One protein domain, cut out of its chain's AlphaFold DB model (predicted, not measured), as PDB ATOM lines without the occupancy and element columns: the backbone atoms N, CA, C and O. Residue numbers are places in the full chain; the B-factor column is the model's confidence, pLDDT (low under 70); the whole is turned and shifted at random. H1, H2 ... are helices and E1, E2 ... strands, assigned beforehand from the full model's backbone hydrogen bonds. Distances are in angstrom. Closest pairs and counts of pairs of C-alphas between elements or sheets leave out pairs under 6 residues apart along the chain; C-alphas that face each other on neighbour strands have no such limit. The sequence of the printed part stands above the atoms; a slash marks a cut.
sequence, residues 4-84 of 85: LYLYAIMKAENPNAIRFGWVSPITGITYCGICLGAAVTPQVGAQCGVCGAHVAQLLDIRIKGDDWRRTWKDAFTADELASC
ATOM      1  N   LEU A   4     -11.867 -16.271 -21.426       63.16
ATOM      2  CA  LEU A   4     -12.473 -17.549 -21.072       63.16
ATOM      3  C   LEU A   4     -11.602 -18.226 -20.020       63.16
ATOM      4  O   LEU A   4     -10.423 -18.476 -20.259       63.16
ATOM      5  N   TYR A   5     -12.198 -18.513 -18.869       69.69
ATOM      6  CA  TYR A   5     -11.538 -19.156 -17.744       69.69
ATOM      7  C   TYR A   5     -12.149 -20.536 -17.513       69.69
ATOM      8  O   TYR A   5     -13.364 -20.658 -17.353       69.69
ATOM      9  N   LEU A   6     -11.293 -21.559 -17.479       77.75
ATOM     10  CA  LEU A   6     -11.678 -22.936 -17.188       77.75
ATOM     11  C   LEU A   6     -11.555 -23.195 -15.684       77.75
ATOM     12  O   LEU A   6     -10.459 -23.134 -15.121       77.75
ATOM     13  N   TYR A   7     -12.671 -23.517 -15.038       83.31
ATOM     14  CA  TYR A   7     -12.718 -23.876 -13.623       83.31
ATOM     15  C   TYR A   7     -13.027 -25.360 -13.447       83.31
ATOM     16  O   TYR A   7     -13.956 -25.891 -14.049       83.31
ATOM     17  N   ALA A   8     -12.274 -26.022 -12.571       89.38
ATOM     18  CA  ALA A   8     -12.580 -27.379 -12.134       89.38
ATOM     19  C   ALA A   8     -13.534 -27.344 -10.935       89.38
ATOM     20  O   ALA A   8     -13.279 -26.633  -9.968       89.38
ATOM     21  N   ILE A   9     -14.611 -28.120 -10.962       91.38
ATOM     22  CA  ILE A   9     -15.491 -28.334  -9.810       91.38
ATOM     23  C   ILE A   9     -15.036 -29.618  -9.122       91.38
ATOM     24  O   ILE A   9     -15.148 -30.707  -9.679       91.38
ATOM     25  N   MET A  10     -14.501 -29.483  -7.915       92.75
ATOM     26  CA  MET A  10     -14.023 -30.578  -7.079       92.75
ATOM     27  C   MET A  10     -15.162 -31.110  -6.208       92.75
ATOM     28  O   MET A  10     -15.831 -30.323  -5.534       92.75
ATOM     29  N   LYS A  11     -15.322 -32.432  -6.150       92.62
ATOM     30  CA  LYS A  11     -16.205 -33.142  -5.220       92.62
ATOM     31  C   LYS A  11     -15.379 -34.070  -4.331       92.62
ATOM     32  O   LYS A  11     -14.494 -34.777  -4.806       92.62
ATOM     33  N   ALA A  12     -15.659 -34.052  -3.034       91.12
ATOM     34  CA  ALA A  12     -15.126 -34.986  -2.051       91.12
ATOM     35  C   ALA A  12     -16.288 -35.758  -1.420       91.12
ATOM     36  O   ALA A  12     -17.337 -35.173  -1.158       91.12
ATOM     37  N   GLU A  13     -16.102 -37.055  -1.182       84.00
ATOM     38  CA  GLU A  13     -17.118 -37.897  -0.536       84.00
ATOM     39  C   GLU A  13     -17.075 -37.767   0.992       84.00
ATOM     40  O   GLU A  13     -18.110 -37.815   1.655       84.00
ATOM     41  N   ASN A  14     -15.884 -37.555   1.561       79.19
ATOM     42  CA  ASN A  14     -15.695 -37.387   2.997       79.19
ATOM     43  C   ASN A  14     -14.587 -36.355   3.305       79.19
ATOM     44  O   ASN A  14     -13.409 -36.659   3.105       79.19
ATOM     45  N   PRO A  15     -14.925 -35.145   3.789       72.94
ATOM     46  CA  PRO A  15     -16.284 -34.646   4.014       72.94
ATOM     47  C   PRO A  15     -17.046 -34.484   2.691       72.94
ATOM     48  O   PRO A  15     -16.432 -34.145   1.681       72.94
ATOM     49  N   ASN A  16     -18.370 -34.687   2.704       84.44
ATOM     50  CA  ASN A  16     -19.206 -34.405   1.535       84.44
ATOM     51  C   ASN A  16     -19.140 -32.903   1.232       84.44
ATOM     52  O   ASN A  16     -19.718 -32.082   1.952       84.44
ATOM     53  N   ALA A  17     -18.359 -32.536   0.224       85.44
ATOM     54  CA  ALA A  17     -18.041 -31.150  -0.063       85.44
ATOM     55  C   ALA A  17     -17.819 -30.941  -1.555       85.44
ATOM     56  O   ALA A  17     -17.156 -31.732  -2.227       85.44
ATOM     57  N   ILE A  18     -18.338 -29.818  -2.043       89.25
ATOM     58  CA  ILE A  18     -18.171 -29.369  -3.420       89.25
ATOM     59  C   ILE A  18     -17.537 -27.983  -3.392       89.25
ATOM     60  O   ILE A  18     -18.001 -27.074  -2.689       89.25
ATOM     61  N   ARG A  19     -16.418 -27.835  -4.102       90.00
ATOM     62  CA  ARG A  19     -15.613 -26.607  -4.143       90.00
ATOM     63  C   ARG A  19     -14.992 -26.420  -5.515       90.00
ATOM     64  O   ARG A  19     -14.644 -27.385  -6.178       90.00
ATOM     65  N   PHE A  20     -14.758 -25.178  -5.907       88.69
ATOM     66  CA  PHE A  20     -13.982 -24.888  -7.108       88.69
ATOM     67  C   PHE A  20     -12.504 -25.115  -6.865       88.69
ATOM     68  O   PHE A  20     -11.964 -24.647  -5.865       88.69
ATOM     69  N   GLY A  21     -11.847 -25.760  -7.820       91.19
ATOM     70  CA  GLY A  21     -10.410 -25.697  -7.956       91.19
ATOM     71  C   GLY A  21      -9.960 -24.241  -8.004       91.19
ATOM     72  O   GLY A  21     -10.548 -23.406  -8.693       91.19
ATOM     73  N   TRP A  22      -8.928 -23.928  -7.231       90.44
ATOM     74  CA  TRP A  22      -8.361 -22.592  -7.198       90.44
ATOM     75  C   TRP A  22      -7.333 -22.459  -8.315       90.44
ATOM     76  O   TRP A  22      -6.375 -23.227  -8.358       90.44
ATOM     77  N   VAL A  23      -7.521 -21.508  -9.225       88.94
ATOM     78  CA  VAL A  23      -6.559 -21.242 -10.301       88.94
ATOM     79  C   VAL A  23      -5.605 -20.146  -9.847       88.94
ATOM     80  O   VAL A  23      -6.033 -19.046  -9.495       88.94
ATOM     81  N   SER A  24      -4.307 -20.441  -9.858       85.12
ATOM     82  CA  SER A  24      -3.270 -19.460  -9.558       85.12
ATOM     83  C   SER A  24      -3.279 -18.343 -10.605       85.12
ATOM     84  O   SER A  24      -3.062 -18.632 -11.783       85.12
ATOM     85  N   PRO A  25      -3.451 -17.067 -10.212       78.81
ATOM     86  CA  PRO A  25      -3.448 -15.957 -11.163       78.81
ATOM     87  C   PRO A  25      -2.057 -15.691 -11.758       78.81
ATOM     88  O   PRO A  25      -1.945 -14.988 -12.754       78.81
ATOM     89  N   ILE A  26      -0.996 -16.234 -11.150       83.25
ATOM     90  CA  ILE A  26       0.391 -16.034 -11.593       83.25
ATOM     91  C   ILE A  26       0.827 -17.145 -12.552       83.25
ATOM     92  O   ILE A  26       1.502 -16.883 -13.540       83.25
ATOM     93  N   THR A  27       0.467 -18.396 -12.248       86.88
ATOM     94  CA  THR A  27       0.979 -19.575 -12.968       86.88
ATOM     95  C   THR A  27      -0.070 -20.285 -13.817       86.88
ATOM     96  O   THR A  27       0.285 -21.172 -14.585       86.88
ATOM     97  N   GLY A  28      -1.357 -19.961 -13.661       84.19
ATOM     98  CA  GLY A  28      -2.464 -20.654 -14.329       84.19
ATOM     99  C   GLY A  28      -2.719 -22.079 -13.823       84.19
ATOM    100  O   GLY A  28      -3.595 -22.764 -14.339       84.19
ATOM    101  N   ILE A  29      -1.976 -22.545 -12.813       89.75
ATOM    102  CA  ILE A  29      -2.123 -23.897 -12.263       89.75
ATOM    103  C   ILE A  29      -3.410 -23.983 -11.442       89.75
ATOM    104  O   ILE A  29      -3.652 -23.144 -10.571       89.75
ATOM    105  N   THR A  30      -4.203 -25.026 -11.681       91.19
ATOM    106  CA  THR A  30      -5.377 -25.360 -10.870       91.19
ATOM    107  C   THR A  30      -4.969 -26.200  -9.659       91.19
ATOM    108  O   THR A  30      -4.291 -27.216  -9.789       91.19
ATOM    109  N   TYR A  31      -5.404 -25.796  -8.471       93.88
ATOM    110  CA  TYR A  31      -5.212 -26.488  -7.199       93.88
ATOM    111  C   TYR A  31      -6.537 -27.023  -6.667       93.88
ATOM    112  O   TYR A  31      -7.604 -26.490  -6.967       93.88
ATOM    113  N   CYS A  32      -6.475 -28.061  -5.835       93.50
ATOM    114  CA  CYS A  32      -7.658 -28.644  -5.211       93.50
ATOM    115  C   CYS A  32      -8.416 -27.617  -4.355       93.50
ATOM    116  O   CYS A  32      -7.907 -27.153  -3.343       93.50
ATOM    117  N   GLY A  33      -9.670 -27.333  -4.701       91.38
ATOM    118  CA  GLY A  33     -10.541 -26.413  -3.961       91.38
ATOM    119  C   GLY A  33     -10.932 -26.834  -2.547       91.38
ATOM    120  O   GLY A  33     -11.470 -26.028  -1.792       91.38
ATOM    121  N   ILE A  34     -10.722 -28.107  -2.206       91.81
ATOM    122  CA  ILE A  34     -11.135 -28.692  -0.926       91.81
ATOM    123  C   ILE A  34     -10.021 -28.541   0.111       91.81
ATOM    124  O   ILE A  34     -10.262 -28.020   1.194       91.81
ATOM    125  N   CYS A  35      -8.804 -28.989  -0.215       93.12
ATOM    126  CA  CYS A  35      -7.675 -28.990   0.720       93.12
ATOM    127  C   CYS A  35      -6.541 -28.026   0.346       93.12
ATOM    128  O   CYS A  35      -5.655 -27.814   1.165       93.12
ATOM    129  N   LEU A  36      -6.522 -27.501  -0.888       93.44
ATOM    130  CA  LEU A  36      -5.448 -26.671  -1.464       93.44
ATOM    131  C   LEU A  36      -4.038 -27.297  -1.430       93.44
ATOM    132  O   LEU A  36      -3.065 -26.640  -1.784       93.44
ATOM    133  N   GLY A  37      -3.913 -28.573  -1.054       91.31
ATOM    134  CA  GLY A  37      -2.623 -29.224  -0.810       91.31
ATOM    135  C   GLY A  37      -1.895 -29.723  -2.059       91.31
ATOM    136  O   GLY A  37      -0.716 -30.047  -1.976       91.31
ATOM    137  N   ALA A  38      -2.568 -29.808  -3.210       93.44
ATOM    138  CA  ALA A  38      -1.955 -30.250  -4.460       93.44
ATOM    139  C   ALA A  38      -2.586 -29.585  -5.684       93.44
ATOM    140  O   ALA A  38      -3.772 -29.230  -5.680       93.44
ATOM    141  N   ALA A  39      -1.776 -29.468  -6.738       94.94
ATOM    142  CA  ALA A  39      -2.252 -29.176  -8.079       94.94
ATOM    143  C   ALA A  39      -3.136 -30.329  -8.583       94.94
ATOM    144  O   ALA A  39      -2.914 -31.493  -8.243       94.94
ATOM    145  N   VAL A  40      -4.143 -29.998  -9.380       93.88
ATOM    146  CA  VAL A  40      -5.082 -30.950  -9.971       93.88
ATOM    147  C   VAL A  40      -5.205 -30.632 -11.451       93.88
ATOM    148  O   VAL A  40      -5.373 -29.474 -11.829       93.88
ATOM    149  N   THR A  41      -5.142 -31.658 -12.294       93.12
ATOM    150  CA  THR A  41      -5.419 -31.500 -13.722       93.12
ATOM    151  C   THR A  41      -6.894 -31.131 -13.905       93.12
ATOM    152  O   THR A  41      -7.747 -31.866 -13.406       93.12
ATOM    153  N   PRO A  42      -7.235 -30.040 -14.613       88.06
ATOM    154  CA  PRO A  42      -8.619 -29.652 -14.872       88.06
ATOM    155  C   PRO A  42      -9.230 -30.566 -15.946       88.06
ATOM    156  O   PRO A  42      -9.492 -30.159 -17.072       88.06
ATOM    157  N   GLN A  43      -9.446 -31.829 -15.586       91.81
ATOM    158  CA  GLN A  43     -10.060 -32.871 -16.400       91.81
ATOM    159  C   GLN A  43     -11.050 -33.639 -15.527       91.81
ATOM    160  O   GLN A  43     -10.696 -34.044 -14.423       91.81
ATOM    161  N   VAL A  44     -12.273 -33.863 -16.015       92.69
ATOM    162  CA  VAL A  44     -13.282 -34.655 -15.291       92.69
ATOM    163  C   VAL A  44     -12.714 -36.028 -14.917       92.69
ATOM    164  O   VAL A  44     -12.103 -36.704 -15.743       92.69
ATOM    165  N   GLY A  45     -12.894 -36.418 -13.656       92.31
ATOM    166  CA  GLY A  45     -12.358 -37.640 -13.058       92.31
ATOM    167  C   GLY A  45     -10.948 -37.510 -12.469       92.31
ATOM    168  O   GLY A  45     -10.532 -38.402 -11.731       92.31
ATOM    169  N   ALA A  46     -10.215 -36.422 -12.732       93.81
ATOM    170  CA  ALA A  46      -8.893 -36.216 -12.139       93.81
ATOM    171  C   ALA A  46      -8.991 -36.100 -10.611       93.81
ATOM    172  O   ALA A  46      -9.849 -35.386 -10.094       93.81
ATOM    173  N   GLN A  47      -8.106 -36.785  -9.889       95.06
ATOM    174  CA  GLN A  47      -8.127 -36.842  -8.427       95.06
ATOM    175  C   GLN A  47      -7.036 -35.974  -7.803       95.06
ATOM    176  O   GLN A  47      -5.908 -35.887  -8.287       95.06
ATOM    177  N   CYS A  48      -7.365 -35.362  -6.673       94.69
ATOM    178  CA  CYS A  48      -6.409 -34.757  -5.773       94.69
ATOM    179  C   CYS A  48      -5.662 -35.862  -5.025       94.69
ATOM    180  O   CYS A  48      -6.245 -36.555  -4.192       94.69
ATOM    181  N   GLY A  49      -4.351 -35.960  -5.246       93.25
ATOM    182  CA  GLY A  49      -3.492 -36.935  -4.565       93.25
ATOM    183  C   GLY A  49      -3.322 -36.723  -3.052       93.25
ATOM    184  O   GLY A  49      -2.608 -37.495  -2.425       93.25
ATOM    185  N   VAL A  50      -3.940 -35.688  -2.466       94.31
ATOM    186  CA  VAL A  50      -3.850 -35.380  -1.026       94.31
ATOM    187  C   VAL A  50      -5.127 -35.757  -0.282       94.31
ATOM    188  O   VAL A  50      -5.059 -36.485   0.700       94.31
ATOM    189  N   CYS A  51      -6.292 -35.265  -0.717       92.25
ATOM    190  CA  CYS A  51      -7.560 -35.507  -0.016       92.25
ATOM    191  C   CYS A  51      -8.500 -36.485  -0.731       92.25
ATOM    192  O   CYS A  51      -9.599 -36.720  -0.240       92.25
ATOM    193  N   GLY A  52      -8.122 -37.007  -1.902       92.06
ATOM    194  CA  GLY A  52      -8.961 -37.926  -2.680       92.06
ATOM    195  C   GLY A  52     -10.169 -37.278  -3.367       92.06
ATOM    196  O   GLY A  52     -10.912 -37.966  -4.060       92.06
ATOM    197  N   ALA A  53     -10.372 -35.963  -3.226       94.06
ATOM    198  CA  ALA A  53     -11.391 -35.242  -3.987       94.06
ATOM    199  C   ALA A  53     -11.129 -35.368  -5.494       94.06
ATOM    200  O   ALA A  53      -9.975 -35.350  -5.911       94.06
ATOM    201  N   HIS A  54     -12.168 -35.420  -6.317       94.88
ATOM    202  CA  HIS A  54     -12.038 -35.531  -7.769       94.88
ATOM    203  C   HIS A  54     -12.720 -34.373  -8.490       94.88
ATOM    204  O   HIS A  54     -13.623 -33.734  -7.952       94.88
ATOM    205  N   VAL A  55     -12.300 -34.097  -9.720       94.38
ATOM    206  CA  VAL A  55     -12.972 -33.148 -10.605       94.38
ATOM    207  C   VAL A  55     -14.268 -33.790 -11.092       94.38
ATOM    208  O   VAL A  55     -14.244 -34.699 -11.918       94.38
ATOM    209  N   ALA A  56     -15.402 -33.333 -10.580       92.38
ATOM    210  CA  ALA A  56     -16.718 -33.801 -11.003       92.38
ATOM    211  C   ALA A  56     -17.138 -33.169 -12.338       92.38
ATOM    212  O   ALA A  56     -17.772 -33.820 -13.163       92.38
ATOM    213  N   GLN A  57     -16.760 -31.909 -12.564       89.25
ATOM    214  CA  GLN A  57     -17.177 -31.139 -13.732       89.25
ATOM    215  C   GLN A  57     -16.154 -30.048 -14.066       89.25
ATOM    216  O   GLN A  57     -15.377 -29.619 -13.212       89.25
ATOM    217  N   LEU A  58     -16.169 -29.594 -15.317       88.25
ATOM    218  CA  LEU A  58     -15.454 -28.407 -15.777       88.25
ATOM    219  C   LEU A  58     -16.451 -27.323 -16.180       88.25
ATOM    220  O   LEU A  58     -17.495 -27.630 -16.755       88.25
ATOM    221  N   LEU A  59     -16.117 -26.070 -15.889       82.69
ATOM    222  CA  LEU A  59     -16.942 -24.914 -16.210       82.69
ATOM    223  C   LEU A  59     -16.129 -23.868 -16.972       82.69
ATOM    224  O   LEU A  59     -15.137 -23.350 -16.456       82.69
ATOM    225  N   ASP A  60     -16.602 -23.523 -18.166       80.12
ATOM    226  CA  ASP A  60     -16.062 -22.435 -18.974       80.12
ATOM    227  C   ASP A  60     -16.788 -21.132 -18.639       80.12
ATOM    228  O   ASP A  60     -17.897 -20.871 -19.113       80.12
ATOM    229  N   ILE A  61     -16.161 -20.276 -17.835       71.94
ATOM    230  CA  ILE A  61     -16.712 -18.959 -17.522       71.94
ATOM    231  C   ILE A  61     -16.125 -17.940 -18.493       71.94
ATOM    232  O   ILE A  61     -14.931 -17.641 -18.477       71.94
ATOM    233  N   ARG A  62     -16.990 -17.364 -19.331       65.88
ATOM    234  CA  ARG A  62     -16.654 -16.183 -20.133       65.88
ATOM    235  C   ARG A  62     -16.865 -14.936 -19.291       65.88
ATOM    236  O   ARG A  62     -18.001 -14.503 -19.102       65.88
ATOM    237  N   ILE A  63     -15.778 -14.337 -18.824       62.22
ATOM    238  CA  ILE A  63     -15.843 -13.082 -18.081       62.22
ATOM    239  C   ILE A  63     -15.861 -11.930 -19.095       62.22
ATOM    240  O   ILE A  63     -14.985 -11.798 -19.953       62.22
ATOM    241  N   LYS A  64     -16.904 -11.096 -19.028       56.88
ATOM    242  CA  LYS A  64     -16.990  -9.832 -19.771       56.88
ATOM    243  C   LYS A  64     -16.681  -8.677 -18.808       56.88
ATOM    244  O   LYS A  64     -17.547  -8.307 -18.025       56.88
ATOM    245  N   GLY A  65     -15.488  -8.087 -18.910       59.53
ATOM    246  CA  GLY A  65     -15.064  -6.936 -18.089       59.53
ATOM    247  C   GLY A  65     -14.504  -7.317 -16.709       59.53
ATOM    248  O   GLY A  65     -14.294  -8.491 -16.436       59.53
ATOM    249  N   ASP A  66     -14.267  -6.331 -15.835       57.16
ATOM    250  CA  ASP A  66     -13.597  -6.514 -14.529       57.16
ATOM    251  C   ASP A  66     -14.451  -7.211 -13.443       57.16
ATOM    252  O   ASP A  66     -13.975  -7.472 -12.337       57.16
ATOM    253  N   ASP A  67     -15.717  -7.533 -13.725       58.25
ATOM    254  CA  ASP A  67     -16.693  -7.968 -12.712       58.25
ATOM    255  C   ASP A  67     -16.806  -9.502 -12.586       58.25
ATOM    256  O   ASP A  67     -17.889 -10.093 -12.526       58.25
ATOM    257  N   TRP A  68     -15.652 -10.173 -12.527       56.91
ATOM    258  CA  TRP A  68     -15.549 -11.634 -12.388       56.91
ATOM    259  C   TRP A  68     -16.264 -12.175 -11.137       56.91
ATOM    260  O   TRP A  68     -16.746 -13.310 -11.120       56.91
ATOM    261  N   ARG A  69     -16.393 -11.338 -10.097       53.41
ATOM    262  CA  ARG A  69     -17.104 -11.631  -8.842       53.41
ATOM    263  C   ARG A  69     -18.619 -11.456  -8.918       53.41
ATOM    264  O   ARG A  69     -19.266 -11.574  -7.882       53.41
ATOM    265  N   ARG A  70     -19.228 -11.174 -10.067       52.25
ATOM    266  CA  ARG A  70     -20.698 -11.230 -10.214       52.25
ATOM    267  C   ARG A  70     -21.148 -12.329 -11.160       52.25
ATOM    268  O   ARG A  70     -22.077 -13.052 -10.824       52.25
ATOM    269  N   THR A  71     -20.402 -12.557 -12.236       55.31
ATOM    270  CA  THR A  71     -20.717 -13.576 -13.251       55.31
ATOM    271  C   THR A  71     -20.818 -14.998 -12.675       55.31
ATOM    272  O   THR A  71     -21.607 -15.803 -13.155       55.31
ATOM    273  N   TRP A  72     -20.070 -15.301 -11.608       53.34
ATOM    274  CA  TRP A  72     -20.053 -16.608 -10.933       53.34
ATOM    275  C   TRP A  72     -21.377 -17.043 -10.285       53.34
ATOM    276  O   TRP A  72     -21.648 -18.235 -10.262       53.34
ATOM    277  N   LYS A  73     -22.191 -16.129  -9.734       51.44
ATOM    278  CA  LYS A  73     -23.468 -16.505  -9.094       51.44
ATOM    279  C   LYS A  73     -24.557 -16.780 -10.121       51.44
ATOM    280  O   LYS A  73     -25.388 -17.646  -9.889       51.44
ATOM    281  N   ASP A  74     -24.511 -16.065 -11.238       50.59
ATOM    282  CA  ASP A  74     -25.513 -16.163 -12.297       50.59
ATOM    283  C   ASP A  74     -25.236 -17.343 -13.246       50.59
ATOM    284  O   ASP A  74     -26.152 -17.838 -13.894       50.59
ATOM    285  N   ALA A  75     -23.981 -17.808 -13.323       52.09
ATOM    286  CA  ALA A  75     -23.590 -18.966 -14.129       52.09
ATOM    287  C   ALA A  75     -24.064 -20.310 -13.553       52.09
ATOM    288  O   ALA A  75     -24.033 -21.305 -14.266       52.09
ATOM    289  N   PHE A  76     -24.485 -20.342 -12.286       55.62
ATOM    290  CA  PHE A  76     -25.086 -21.517 -11.667       55.62
ATOM    291  C   PHE A  76     -26.594 -21.333 -11.601       55.62
ATOM    292  O   PHE A  76     -27.090 -20.504 -10.835       55.62
ATOM    293  N   THR A  77     -27.346 -22.138 -12.348       54.03
ATOM    294  CA  THR A  77     -28.760 -22.310 -12.012       54.03
ATOM    295  C   THR A  77     -28.868 -23.097 -10.703       54.03
ATOM    296  O   THR A  77     -28.039 -23.959 -10.402       54.03
ATOM    297  N   ALA A  78     -29.869 -22.785  -9.872       51.56
ATOM    298  CA  ALA A  78     -30.074 -23.475  -8.594       51.56
ATOM    299  C   ALA A  78     -30.211 -25.005  -8.767       51.56
ATOM    300  O   ALA A  78     -29.798 -25.757  -7.885       51.56
ATOM    301  N   ASP A  79     -30.710 -25.453  -9.924       46.94
ATOM    302  CA  ASP A  79     -30.801 -26.859 -10.322       46.94
ATOM    303  C   ASP A  79     -29.436 -27.532 -10.538       46.94
ATOM    304  O   ASP A  79     -29.244 -28.673 -10.124       46.94
ATOM    305  N   GLU A  80     -28.443 -26.843 -11.108       53.50
ATOM    306  CA  GLU A  80     -27.100 -27.414 -11.315       53.50
ATOM    307  C   GLU A  80     -26.372 -27.633  -9.983       53.50
ATOM    308  O   GLU A  80     -25.727 -28.664  -9.784       53.50
ATOM    309  N   LEU A  81     -26.559 -26.722  -9.024       51.88
ATOM    310  CA  LEU A  81     -26.060 -26.890  -7.655       51.88
ATOM    311  C   LEU A  81     -26.794 -28.009  -6.901       51.88
ATOM    312  O   LEU A  81     -26.167 -28.711  -6.107       51.88
ATOM    313  N   ALA A  82     -28.092 -28.196  -7.156       49.09
ATOM    314  CA  ALA A  82     -28.901 -29.247  -6.537       49.09
ATOM    315  C   ALA A  82     -28.616 -30.642  -7.122       49.09
ATOM    316  O   ALA A  82     -28.624 -31.625  -6.386       49.09
ATOM    317  N   SER A  83     -28.301 -30.734  -8.417       47.28
ATOM    318  CA  SER A  83     -27.996 -31.997  -9.110       47.28
ATOM    319  C   SER A  83     -26.662 -32.636  -8.705       47.28
ATOM    320  O   SER A  83     -26.397 -33.789  -9.036       47.28
ATOM    321  N   CYS A  84     -25.826 -31.902  -7.966       46.25
ATOM    322  CA  CYS A  84     -24.565 -32.415  -7.443       46.25
ATOM    323  C   CYS A  84     -24.681 -33.069  -6.047       46.25
ATOM    324  O   CYS A  84     -23.662 -33.567  -5.545       46.25
TER     325      CYS A  84
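This is residues 4 to 84 of the 85 residues of an uncharacterized protein of Acidobacteria bacterium AB60 (UniProt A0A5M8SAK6). A small antiparallel sheet, ordered E2, E1, E3, has the loops of residues 21 to 53 over one face; a tail with short helices H1 and H2 folds back on the other side. The 81 printed residues run E1, E2, E3, H1, H2, mixed in class, with under half in named elements. The whole is compact, radius of gyration of the C-alphas 12.6 A, and flat, spanning 35 by 33 by 17 A.

Start at E1, residues 4 to 13, which forms a hairpin with E2, residues 16 to 20; look at N 10 and O 19, 2.7 A. On E1's other side find antiparallel E3, residues 54 to 63, with N 7 and O 59 at 2.8 A; E3 bends by 55 degrees at residue 57. H1, residues 68 to 74, only grazes the sheet; its closest C-alphas to E3 are Thr 71 and Ile 63, 6.9 A. H2, residues 78 to 82, is apart from H1. H1 has 0 of 3 O i to N i+4 pairs within hydrogen-bond range and 2 of 4 O i to N i+3; in H2 every i+4 pair is.

Find C-alpha 4 at (-12.473, -17.549, -21.072); E1 runs 29.3 A from there. E3 covers 25.0 A, and H2 ends at (-28.901, -29.247, -6.537).

The printed part has no cut. E2 to E3 is the long link. Confidence is under 70 at residues 4 to 5 and 62 to 84.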